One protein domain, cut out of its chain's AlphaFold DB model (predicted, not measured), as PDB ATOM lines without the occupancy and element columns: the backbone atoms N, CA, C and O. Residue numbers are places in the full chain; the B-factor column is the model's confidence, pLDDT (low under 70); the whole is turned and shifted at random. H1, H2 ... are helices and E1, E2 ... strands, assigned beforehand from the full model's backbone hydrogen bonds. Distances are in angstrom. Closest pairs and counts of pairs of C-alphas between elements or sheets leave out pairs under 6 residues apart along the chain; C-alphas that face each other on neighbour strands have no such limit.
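This is residues 4 to 82 of the 82 residues of an uncharacterized protein of Kurthia sp. 11kri321 (UniProt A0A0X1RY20). What shape do these atoms make? A strongly twisted sheet of four strands has one helix, H1, over one face, and a small hairpin, E5 and E6, lies beyond one end of the sheet. The last residues fold back along E4, residues 80 to 81 pairing with 51 to 52. What is it built of? The 79 printed residues run E1 E2 H1 E3 E4 E5 E6, a mixed class with under half in named elements; the large sheet, order E2 E1 E3 E4, is antiparallel. How large is it? It is compact, with a radius of gyration of the C-alphas of 12.3 A and spans of 35 by 24 by 19 A.

Which strands pair? Inner strands E1, residues 4 to 8, and E3, residues 40 to 44, are antiparallel, with N 6 and O 43 at 2.9 A. Edge strand E2, residues 14 to 19, forms a hairpin with E1, N 7 and O 15 at 2.8 A. Edge strand E4, residues 49 to 53, forms one with E3, N 42 and O 51 at 2.9 A. Where is the helix? H1, residues 22 to 31, is on this sheet, making two layers, helix and sheet; the closest C-alphas of H1 and E1, Ala 29 and Ile 7, are 6.9 A apart. Every O i to N i+4 pair in H1 is within hydrogen-bond range. E2, H1 and E3 form a split strand-helix-strand unit, its same-way strands having E1 between them, with a right-handed crossover. And the second sheet? E5, residues 66 to 69, and E6, residues 75 to 77, form a hairpin, N 67 and O 76 at 2.8 A. The closest C-alphas of E4 and E6, Ser 53 and Ser 77, are 5.4 A apart.

Where do the elements begin and end? E1 begins at C-alpha 4, (35.083, 17.632, -7.803), and E6 ends at C-alpha 77, (50.191, 32.027, 3.468). Which are longest? E2 measures 14.7 A and H1 14.3 A from first to last C-alpha.

Is anything missing or long? The printed part has no cut, and the link from E4 to E5, residues 54 to 65, is long. Is confidence low? No printed residue is under 70.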
ATOM      1  N   TYR A   4      34.361  18.378  -8.820       96.38
ATOM      2  CA  TYR A   4      35.083  17.632  -7.803       96.38
ATOM      3  C   TYR A   4      36.435  18.287  -7.536       96.38
ATOM      4  O   TYR A   4      37.162  18.632  -8.467       96.38
ATOM      5  N   TYR A   5      36.755  18.437  -6.254       97.75
ATOM      6  CA  TYR A   5      38.051  18.913  -5.797       97.75
ATOM      7  C   TYR A   5      38.618  17.975  -4.736       97.75
ATOM      8  O   TYR A   5      37.885  17.410  -3.919       97.75
ATOM      9  N   SER A   6      39.944  17.857  -4.732       97.75
ATOM     10  CA  SER A   6      40.716  17.160  -3.706       97.75
ATOM     11  C   SER A   6      41.502  18.177  -2.879       97.75
ATOM     12  O   SER A   6      42.341  18.903  -3.417       97.75
ATOM     13  N   ILE A   7      41.237  18.232  -1.574       97.81
ATOM     14  CA  ILE A   7      41.872  19.133  -0.605       97.81
ATOM     15  C   ILE A   7      42.806  18.307   0.280       97.81
ATOM     16  O   ILE A   7      42.379  17.497   1.102       97.81
ATOM     17  N   ASN A   8      44.108  18.501   0.116       97.06
ATOM     18  CA  ASN A   8      45.130  17.776   0.855       97.06
ATOM     19  C   ASN A   8      45.748  18.677   1.928       97.06
ATOM     20  O   ASN A   8      46.481  19.605   1.594       97.06
ATOM     21  N   PHE A   9      45.492  18.355   3.197       95.88
ATOM     22  CA  PHE A   9      46.050  19.044   4.368       95.88
ATOM     23  C   PHE A   9      47.411  18.483   4.820       95.88
ATOM     24  O   PHE A   9      47.932  18.883   5.850       95.88
ATOM     25  N   GLY A  10      47.981  17.511   4.105       91.06
ATOM     26  CA  GLY A  10      49.229  16.840   4.475       91.06
ATOM     27  C   GLY A  10      49.095  15.776   5.571       91.06
ATOM     28  O   GLY A  10      50.105  15.303   6.084       91.06
ATOM     29  N   LEU A  11      47.871  15.354   5.907       87.94
ATOM     30  CA  LEU A  11      47.567  14.368   6.958       87.94
ATOM     31  C   LEU A  11      47.476  12.915   6.445       87.94
ATOM     32  O   LEU A  11      46.830  12.063   7.047       87.94
ATOM     33  N   GLY A  12      48.101  12.620   5.304       83.00
ATOM     34  CA  GLY A  12      48.110  11.286   4.688       83.00
ATOM     35  C   GLY A  12      46.902  10.984   3.794       83.00
ATOM     36  O   GLY A  12      47.080  10.307   2.788       83.00
ATOM     37  N   ASN A  13      45.728  11.556   4.082       88.44
ATOM     38  CA  ASN A  13      44.545  11.499   3.214       88.44
ATOM     39  C   ASN A  13      44.130  12.905   2.760       88.44
ATOM     40  O   ASN A  13      44.300  13.880   3.495       88.44
ATOM     41  N   ALA A  14      43.582  12.998   1.550       93.44
ATOM     42  CA  ALA A  14      42.913  14.200   1.071       93.44
ATOM     43  C   ALA A  14      41.405  14.086   1.315       93.44
ATOM     44  O   ALA A  14      40.843  12.992   1.274       93.44
ATOM     45  N   PHE A  15      40.759  15.220   1.567       95.69
ATOM     46  CA  PHE A  15      39.312  15.325   1.487       95.69
ATOM     47  C   PHE A  15      38.909  15.445   0.017       95.69
ATOM     48  O   PHE A  15      39.488  16.248  -0.710       95.69
ATOM     49  N   GLU A  16      37.917  14.674  -0.413       96.31
ATOM     50  CA  GLU A  16      37.359  14.751  -1.762       96.31
ATOM     51  C   GLU A  16      35.887  15.136  -1.664       96.31
ATOM     52  O   GLU A  16      35.123  14.518  -0.918       96.31
ATOM     53  N   GLY A  17      35.485  16.167  -2.404       95.50
ATOM     54  CA  GLY A  17      34.134  16.711  -2.320       95.50
ATOM     55  C   GLY A  17      33.691  17.399  -3.599       95.50
ATOM     56  O   GLY A  17      34.508  17.758  -4.448       95.50
ATOM     57  N   LEU A  18      32.374  17.560  -3.727       97.12
ATOM     58  CA  LEU A  18      31.760  18.359  -4.779       97.12
ATOM     59  C   LEU A  18      31.581  19.789  -4.258       97.12
ATOM     60  O   LEU A  18      30.930  19.975  -3.234       97.12
ATOM     61  N   PHE A  19      32.112  20.761  -4.989       96.62
ATOM     62  CA  PHE A  19      32.019  22.186  -4.676       96.62
ATOM     63  C   PHE A  19      31.521  22.958  -5.902       96.62
ATOM     64  O   PHE A  19      31.682  22.502  -7.035       96.62
ATOM     65  N   GLU A  20      30.905  24.115  -5.716       96.25
ATOM     66  CA  GLU A  20      30.466  24.996  -6.798       96.25
ATOM     67  C   GLU A  20      31.658  25.485  -7.628       96.25
ATOM     68  O   GLU A  20      31.619  25.430  -8.863       96.25
ATOM     69  N   ASP A  21      32.735  25.887  -6.952       95.50
ATOM     70  CA  ASP A  21      33.988  26.335  -7.547       95.50
ATOM     71  C   ASP A  21      35.186  26.165  -6.589       95.50
ATOM     72  O   ASP A  21      35.084  25.611  -5.493       95.50
ATOM     73  N   ILE A  22      36.362  26.632  -7.024       96.31
ATOM     74  CA  ILE A  22      37.590  26.569  -6.225       96.31
ATOM     75  C   ILE A  22      37.529  27.470  -4.982       96.31
ATOM     76  O   ILE A  22      38.203  27.182  -4.000       96.31
ATOM     77  N   GLY A  23      36.751  28.553  -5.006       97.00
ATOM     78  CA  GLY A  23      36.586  29.460  -3.873       97.00
ATOM     79  C   GLY A  23      35.862  28.786  -2.711       97.00
ATOM     80  O   GLY A  23      36.290  28.915  -1.564       97.00
ATOM     81  N   GLU A  24      34.832  27.990  -2.998       97.44
ATOM     82  CA  GLU A  24      34.163  27.181  -1.974       97.44
ATOM     83  C   GLU A  24      35.099  26.092  -1.417       97.44
ATOM     84  O   GLU A  24      35.183  25.906  -0.203       97.44
ATOM     85  N   ALA A  25      35.894  25.441  -2.275       97.44
ATOM     86  CA  ALA A  25      36.906  24.479  -1.828       97.44
ATOM     87  C   ALA A  25      37.989  25.128  -0.936       97.44
ATOM     88  O   ALA A  25      38.420  24.530   0.052       97.44
ATOM     89  N   LYS A  26      38.419  26.357  -1.251       97.88
ATOM     90  CA  LYS A  26      39.337  27.156  -0.419       97.88
ATOM     91  C   LYS A  26      38.717  27.505   0.931       97.88
ATOM     92  O   LYS A  26      39.348  27.267   1.955       97.88
ATOM     93  N   SER A  27      37.465  27.964   0.932       97.06
ATOM     94  CA  SER A  27      36.728  28.303   2.156       97.06
ATOM     95  C   SER A  27      36.600  27.088   3.078       97.06
ATOM     96  O   SER A  27      36.907  27.167   4.264       97.06
ATOM     97  N   TYR A  28      36.266  25.919   2.522       97.12
ATOM     98  CA  TYR A  28      36.254  24.672   3.286       97.12
ATOM     99  C   TYR A  28      37.631  24.346   3.879       97.12
ATOM    100  O   TYR A  28      37.733  23.920   5.030       97.12
ATOM    101  N   ALA A  29      38.705  24.535   3.109       96.50
ATOM    102  CA  ALA A  29      40.058  24.305   3.597       96.50
ATOM    103  C   ALA A  29      40.441  25.264   4.737       96.50
ATOM    104  O   ALA A  29      41.064  24.834   5.701       96.50
ATOM    105  N   GLU A  30      40.040  26.530   4.659       95.62
ATOM    106  CA  GLU A  30      40.256  27.539   5.703       95.62
ATOM    107  C   GLU A  30      39.498  27.219   6.995       95.62
ATOM    108  O   GLU A  30      40.046  27.372   8.082       95.62
ATOM    109  N   GLU A  31      38.269  26.714   6.899       95.44
ATOM    110  CA  GLU A  31      37.465  26.332   8.068       95.44
ATOM    111  C   GLU A  31      37.969  25.057   8.761       95.44
ATOM    112  O   GLU A  31      37.723  24.857   9.951       95.44
ATOM    113  N   ASN A  32      38.676  24.190   8.028       94.69
ATOM    114  CA  ASN A  32      39.131  22.880   8.504       94.69
ATOM    115  C   ASN A  32      40.655  22.791   8.679       94.69
ATOM    116  O   ASN A  32      41.194  21.703   8.902       94.69
ATOM    117  N   VAL A  33      41.376  23.906   8.554       92.81
ATOM    118  CA  VAL A  33      42.827  23.912   8.731       92.81
ATOM    119  C   VAL A  33      43.204  23.735  10.197       92.81
ATOM    120  O   VAL A  33      42.757  24.448  11.092       92.81
ATOM    121  N   GLU A  34      44.121  22.803  10.428       92.38
ATOM    122  CA  GLU A  34      44.734  22.562  11.726       92.38
ATOM    123  C   GLU A  34      46.254  22.702  11.630       92.38
ATOM    124  O   GLU A  34      46.858  22.564  10.563       92.38
ATOM    125  N   LEU A  35      46.906  22.934  12.771       89.75
ATOM    126  CA  LEU A  35      48.361  22.998  12.846       89.75
ATOM    127  C   LEU A  35      48.985  21.616  12.593       89.75
ATOM    128  O   LEU A  35      49.199  20.837  13.521       89.75
ATOM    129  N   ASN A  36      49.351  21.336  11.344       91.12
ATOM    130  CA  ASN A  36      50.004  20.082  10.946       91.12
ATOM    131  C   ASN A  36      51.375  20.276  10.269       91.12
ATOM    132  O   ASN A  36      52.094  19.304  10.031       91.12
ATOM    133  N   ARG A  37      51.773  21.535  10.030       93.69
ATOM    134  CA  ARG A  37      53.072  21.932   9.459       93.69
ATOM    135  C   ARG A  37      53.327  21.422   8.035       93.69
ATOM    136  O   ARG A  37      54.481  21.299   7.626       93.69
ATOM    137  N   GLN A  38      52.271  21.119   7.288       96.19
ATOM    138  CA  GLN A  38      52.315  20.712   5.884       96.19
ATOM    139  C   GLN A  38      51.581  21.730   5.019       96.19
ATOM    140  O   GLN A  38      50.676  22.401   5.496       96.19
ATOM    141  N   HIS A  39      51.955  21.850   3.747       96.31
ATOM    142  CA  HIS A  39      51.249  22.716   2.799       96.31
ATOM    143  C   HIS A  39      49.853  22.177   2.485       96.31
ATOM    144  O   HIS A  39      49.691  20.967   2.303       96.31
ATOM    145  N   ILE A  40      48.889  23.078   2.325       97.25
ATOM    146  CA  ILE A  40      47.537  22.730   1.893       97.25
ATOM    147  C   ILE A  40      47.487  22.839   0.376       97.25
ATOM    148  O   ILE A  40      47.922  23.843  -0.187       97.25
ATOM    149  N   LYS A  41      46.992  21.805  -0.300       98.00
ATOM    150  CA  LYS A  41      46.941  21.747  -1.767       98.00
ATOM    151  C   LYS A  41      45.538  21.417  -2.235       98.00
ATOM    152  O   LYS A  41      44.978  20.424  -1.777       98.00
ATOM    153  N   ILE A  42      45.035  22.181  -3.197       98.12
ATOM    154  CA  ILE A  42      43.756  21.924  -3.861       98.12
ATOM    155  C   ILE A  42      44.027  21.461  -5.291       98.12
ATOM    156  O   ILE A  42      44.800  22.084  -6.025       98.12
ATOM    157  N   ARG A  43      43.398  20.353  -5.678       98.25
ATOM    158  CA  ARG A  43      43.448  19.785  -7.028       98.25
ATOM    159  C   ARG A  43      42.051  19.629  -7.613       98.25
ATOM    160  O   ARG A  43      41.101  19.487  -6.847       98.25
ATOM    161  N   ASP A  44      41.950  19.638  -8.938       96.88
ATOM    162  CA  ASP A  44      40.740  19.192  -9.639       96.88
ATOM    163  C   ASP A  44      40.619  17.657  -9.658       96.88
ATOM    164  O   ASP A  44      41.436  16.931  -9.080       96.88
ATOM    165  N   ASP A  45      39.571  17.174 -10.317       94.94
ATOM    166  CA  ASP A  45      39.227  15.768 -10.498       94.94
ATOM    167  C   ASP A  45      40.214  14.990 -11.377       94.94
ATOM    168  O   ASP A  45      40.307  13.768 -11.270       94.94
ATOM    169  N   GLU A  46      41.008  15.689 -12.186       95.19
ATOM    170  CA  GLU A  46      42.113  15.109 -12.954       95.19
ATOM    171  C   GLU A  46      43.424  15.068 -12.144       95.19
ATOM    172  O   GLU A  46      44.453  14.573 -12.614       95.19
ATOM    173  N   GLY A  47      43.410  15.572 -10.906       95.12
ATOM    174  CA  GLY A  47      44.573  15.640 -10.028       95.12
ATOM    175  C   GLY A  47      45.532  16.788 -10.355       95.12
ATOM    176  O   GLY A  47      46.638  16.842  -9.800       95.12
ATOM    177  N   LYS A  48      45.142  17.730 -11.219       97.00
ATOM    178  CA  LYS A  48      45.932  18.924 -11.518       97.00
ATOM    179  C   LYS A  48      45.915  19.856 -10.314       97.00
ATOM    180  O   LYS A  48      44.871  20.150  -9.744       97.00
ATOM    181  N   LEU A  49      47.093  20.345  -9.928       97.75
ATOM    182  CA  LEU A  49      47.223  21.349  -8.874       97.75
ATOM    183  C   LEU A  49      46.632  22.677  -9.343       97.75
ATOM    184  O   LEU A  49      47.051  23.203 -10.373       97.75
ATOM    185  N   LEU A  50      45.694  23.209  -8.565       97.75
ATOM    186  CA  LEU A  50      45.058  24.492  -8.839       97.75
ATOM    187  C   LEU A  50      45.540  25.586  -7.896       97.75
ATOM    188  O   LEU A  50      45.688  26.730  -8.308       97.75
ATOM    189  N   SER A  51      45.754  25.242  -6.624       98.06
ATOM    190  CA  SER A  51      46.137  26.219  -5.612       98.06
ATOM    191  C   SER A  51      46.885  25.572  -4.454       98.06
ATOM    192  O   SER A  51      46.662  24.402  -4.121       98.06
ATOM    193  N   THR A  52      47.800  26.326  -3.848       98.00
ATOM    194  CA  THR A  52      48.537  25.922  -2.645       98.00
ATOM    195  C   THR A  52      48.552  27.050  -1.622       98.00
ATOM    196  O   THR A  52      48.819  28.197  -1.967       98.00
ATOM    197  N   SER A  53      48.329  26.710  -0.355       97.56
ATOM    198  CA  SER A  53      48.659  27.564   0.786       97.56
ATOM    199  C   SER A  53      49.883  26.985   1.496       97.56
ATOM    200  O   SER A  53      49.924  25.797   1.852       97.56
ATOM    201  N   HIS A  54      50.924  27.802   1.656       96.69
ATOM    202  CA  HIS A  54      52.190  27.352   2.217       96.69
ATOM    203  C   HIS A  54      52.213  27.510   3.723       96.69
ATOM    204  O   HIS A  54      51.966  28.580   4.264       96.69
ATOM    205  N   TRP A  55      52.600  26.428   4.384       97.19
ATOM    206  CA  TRP A  55      53.037  26.472   5.767       97.19
ATOM    207  C   TRP A  55      54.391  27.177   5.884       97.19
ATOM    208  O   TRP A  55      55.383  26.714   5.310       97.19
ATOM    209  N   ASN A  56      54.435  28.221   6.702       96.38
ATOM    210  CA  ASN A  56      55.631  28.945   7.098       96.38
ATOM    211  C   ASN A  56      55.886  28.685   8.585       96.38
ATOM    212  O   ASN A  56      55.105  29.090   9.435       96.38
ATOM    213  N   GLY A  57      56.983  27.998   8.918       95.88
ATOM    214  CA  GLY A  57      57.308  27.577  10.293       95.88
ATOM    215  C   GLY A  57      57.842  28.682  11.213       95.88
ATOM    216  O   GLY A  57      58.602  28.389  12.135       95.88
ATOM    217  N   VAL A  58      57.507  29.937  10.929       94.88
ATOM    218  CA  VAL A  58      57.929  31.139  11.657       94.88
ATOM    219  C   VAL A  58      56.739  32.079  11.793       94.88
ATOM    220  O   VAL A  58      55.832  32.027  10.970       94.88
ATOM    221  N   ALA A  59      56.728  32.923  12.825       95.06
ATOM    222  CA  ALA A  59      55.677  33.927  12.974       95.06
ATOM    223  C   ALA A  59      55.649  34.871  11.757       95.06
ATOM    224  O   ALA A  59      56.730  35.220  11.268       95.06
ATOM    225  N   PRO A  60      54.457  35.296  11.302       94.62
ATOM    226  CA  PRO A  60      54.357  36.205  10.178       94.62
ATOM    227  C   PRO A  60      54.912  37.592  10.520       94.62
ATOM    228  O   PRO A  60      54.842  38.065  11.658       94.62
ATOM    229  N   THR A  61      55.464  38.255   9.515       93.25
ATOM    230  CA  THR A  61      55.820  39.675   9.534       93.25
ATOM    231  C   THR A  61      54.623  40.528   9.105       93.25
ATOM    232  O   THR A  61      53.654  40.023   8.549       93.25
ATOM    233  N   ALA A  62      54.672  41.838   9.364       87.88
ATOM    234  CA  ALA A  62      53.551  42.742   9.082       87.88
ATOM    235  C   ALA A  62      53.192  42.868   7.587       87.88
ATOM    236  O   ALA A  62      52.092  43.313   7.272       87.88
ATOM    237  N   ASP A  63      54.108  42.491   6.693       90.81
ATOM    238  CA  ASP A  63      53.941  42.604   5.241       90.81
ATOM    239  C   ASP A  63      53.464  41.293   4.587       90.81
ATOM    240  O   ASP A  63      53.245  41.251   3.376       90.81
ATOM    241  N   GLU A  64      53.336  40.206   5.353       91.00
ATOM    242  CA  GLU A  64      52.929  38.906   4.819       91.00
ATOM    243  C   GLU A  64      51.405  38.783   4.750       91.00
ATOM    244  O   GLU A  64      50.685  39.126   5.687       91.00
ATOM    245  N   ASP A  65      50.915  38.255   3.627       91.94
ATOM    246  CA  ASP A  65      49.497  37.966   3.440       91.94
ATOM    247  C   ASP A  65      49.173  36.597   4.057       91.94
ATOM    248  O   ASP A  65      49.557  35.538   3.537       91.94
ATOM    249  N   VAL A  66      48.538  36.632   5.228       95.12
ATOM    250  CA  VAL A  66      48.311  35.473   6.095       95.12
ATOM    251  C   VAL A  66      46.885  34.966   5.939       95.12
ATOM    252  O   VAL A  66      45.927  35.700   6.159       95.12
ATOM    253  N   LEU A  67      46.762  33.674   5.644       94.50
ATOM    254  CA  LEU A  67      45.495  32.953   5.664       94.50
ATOM    255  C   LEU A  67      45.092  32.602   7.099       94.50
ATOM    256  O   LEU A  67      44.013  32.959   7.558       94.50
ATOM    257  N   VAL A  68      45.986  31.915   7.819       95.00
ATOM    258  CA  VAL A  68      45.781  31.503   9.216       95.00
ATOM    259  C   VAL A  68      47.077  31.638  10.001       95.00
ATOM    260  O   VAL A  68      48.106  31.090   9.606       95.00
ATOM    261  N   ASP A  69      47.010  32.330  11.137       95.31
ATOM    262  CA  ASP A  69      48.134  32.554  12.046       95.31
ATOM    263  C   ASP A  69      48.075  31.603  13.256       95.31
ATOM    264  O   ASP A  69      47.096  31.583  14.003       95.31
ATOM    265  N   PHE A  70      49.146  30.836  13.484       95.38
ATOM    266  CA  PHE A  70      49.347  30.019  14.691       95.38
ATOM    267  C   PHE A  70      50.391  30.640  15.644       95.38
ATOM    268  O   PHE A  70      51.004  29.960  16.479       95.38
ATOM    269  N   GLY A  71      50.615  31.948  15.530       92.44
ATOM    270  CA  GLY A  71      51.543  32.751  16.308       92.44
ATOM    271  C   GLY A  71      52.990  32.311  16.103       92.44
ATOM    272  O   GLY A  71      53.461  32.070  14.995       92.44
ATOM    273  N   LYS A  72      53.720  32.127  17.209       94.12
ATOM    274  CA  LYS A  72      55.131  31.691  17.176       94.12
ATOM    275  C   LYS A  72      55.363  30.332  16.506       94.12
ATOM    276  O   LYS A  72      56.512  29.967  16.278       94.12
ATOM    277  N   HIS A  73      54.307  29.543  16.301       94.19
ATOM    278  CA  HIS A  73      54.423  28.221  15.701       94.19
ATOM    279  C   HIS A  73      54.516  28.275  14.182       94.19
ATOM    280  O   HIS A  73      55.071  27.337  13.615       94.19
ATOM    281  N   GLY A  74      54.023  29.342  13.556       96.38
ATOM    282  CA  GLY A  74      53.982  29.489  12.111       96.38
ATOM    283  C   GLY A  74      52.645  30.017  11.612       96.38
ATOM    284  O   GLY A  74      51.724  30.227  12.398       96.38
ATOM    285  N   TYR A  75      52.530  30.182  10.303       97.12
ATOM    286  CA  TYR A  75      51.301  30.611   9.645       97.12
ATOM    287  C   TYR A  75      51.137  29.929   8.283       97.12
ATOM    288  O   TYR A  75      52.097  29.412   7.707       97.12
ATOM    289  N   TYR A  76      49.917  29.934   7.762       97.44
ATOM    290  CA  TYR A  76      49.626  29.600   6.372       97.44
ATOM    291  C   TYR A  76      49.556  30.869   5.534       97.44
ATOM    292  O   TYR A  76      48.823  31.789   5.889       97.44
ATOM    293  N   SER A  77      50.300  30.926   4.428       96.81
ATOM    294  CA  SER A  77      50.191  32.027   3.468       96.81
ATOM    295  C   SER A  77      48.822  32.031   2.797       96.81
ATOM    296  O   SER A  77      48.195  30.975   2.652       96.81
ATOM    297  N   ASN A  78      48.398  33.190   2.301       96.38
ATOM    298  CA  ASN A  78      47.268  33.258   1.385       96.38
ATOM    299  C   ASN A  78      47.499  32.352   0.156       96.38
ATOM    300  O   ASN A  78      48.627  31.930  -0.145       96.38
ATOM    301  N   TRP A  79      46.408  31.993  -0.511       97.38
ATOM    302  CA  TRP A  79      46.402  31.053  -1.624       97.38
ATOM    303  C   TRP A  79      47.249  31.547  -2.793       97.38
ATOM    304  O   TRP A  79      47.093  32.671  -3.265       97.38
ATOM    305  N   MET A  80      48.097  30.662  -3.309       96.69
ATOM    306  CA  MET A  80      48.820  30.876  -4.557       96.69
ATOM    307  C   MET A  80      48.231  29.976  -5.636       96.69
ATOM    308  O   MET A  80      48.383  28.750  -5.594       96.69
ATOM    309  N   ASP A  81      47.540  30.608  -6.578       96.00
ATOM    310  CA  ASP A  81      46.885  29.949  -7.705       96.00
ATOM    311  C   ASP A  81      47.868  29.713  -8.862       96.00
ATOM    312  O   ASP A  81      48.847  30.450  -9.018       96.00
ATOM    313  N   VAL A  82      47.612  28.662  -9.650       91.38
ATOM    314  CA  VAL A  82      48.463  28.197 -10.764       91.38
ATOM    315  C   VAL A  82      47.828  28.472 -12.122       91.38
ATOM    316  O   VAL A  82      46.619  28.192 -12.284       91.38
TER     317      VAL A  82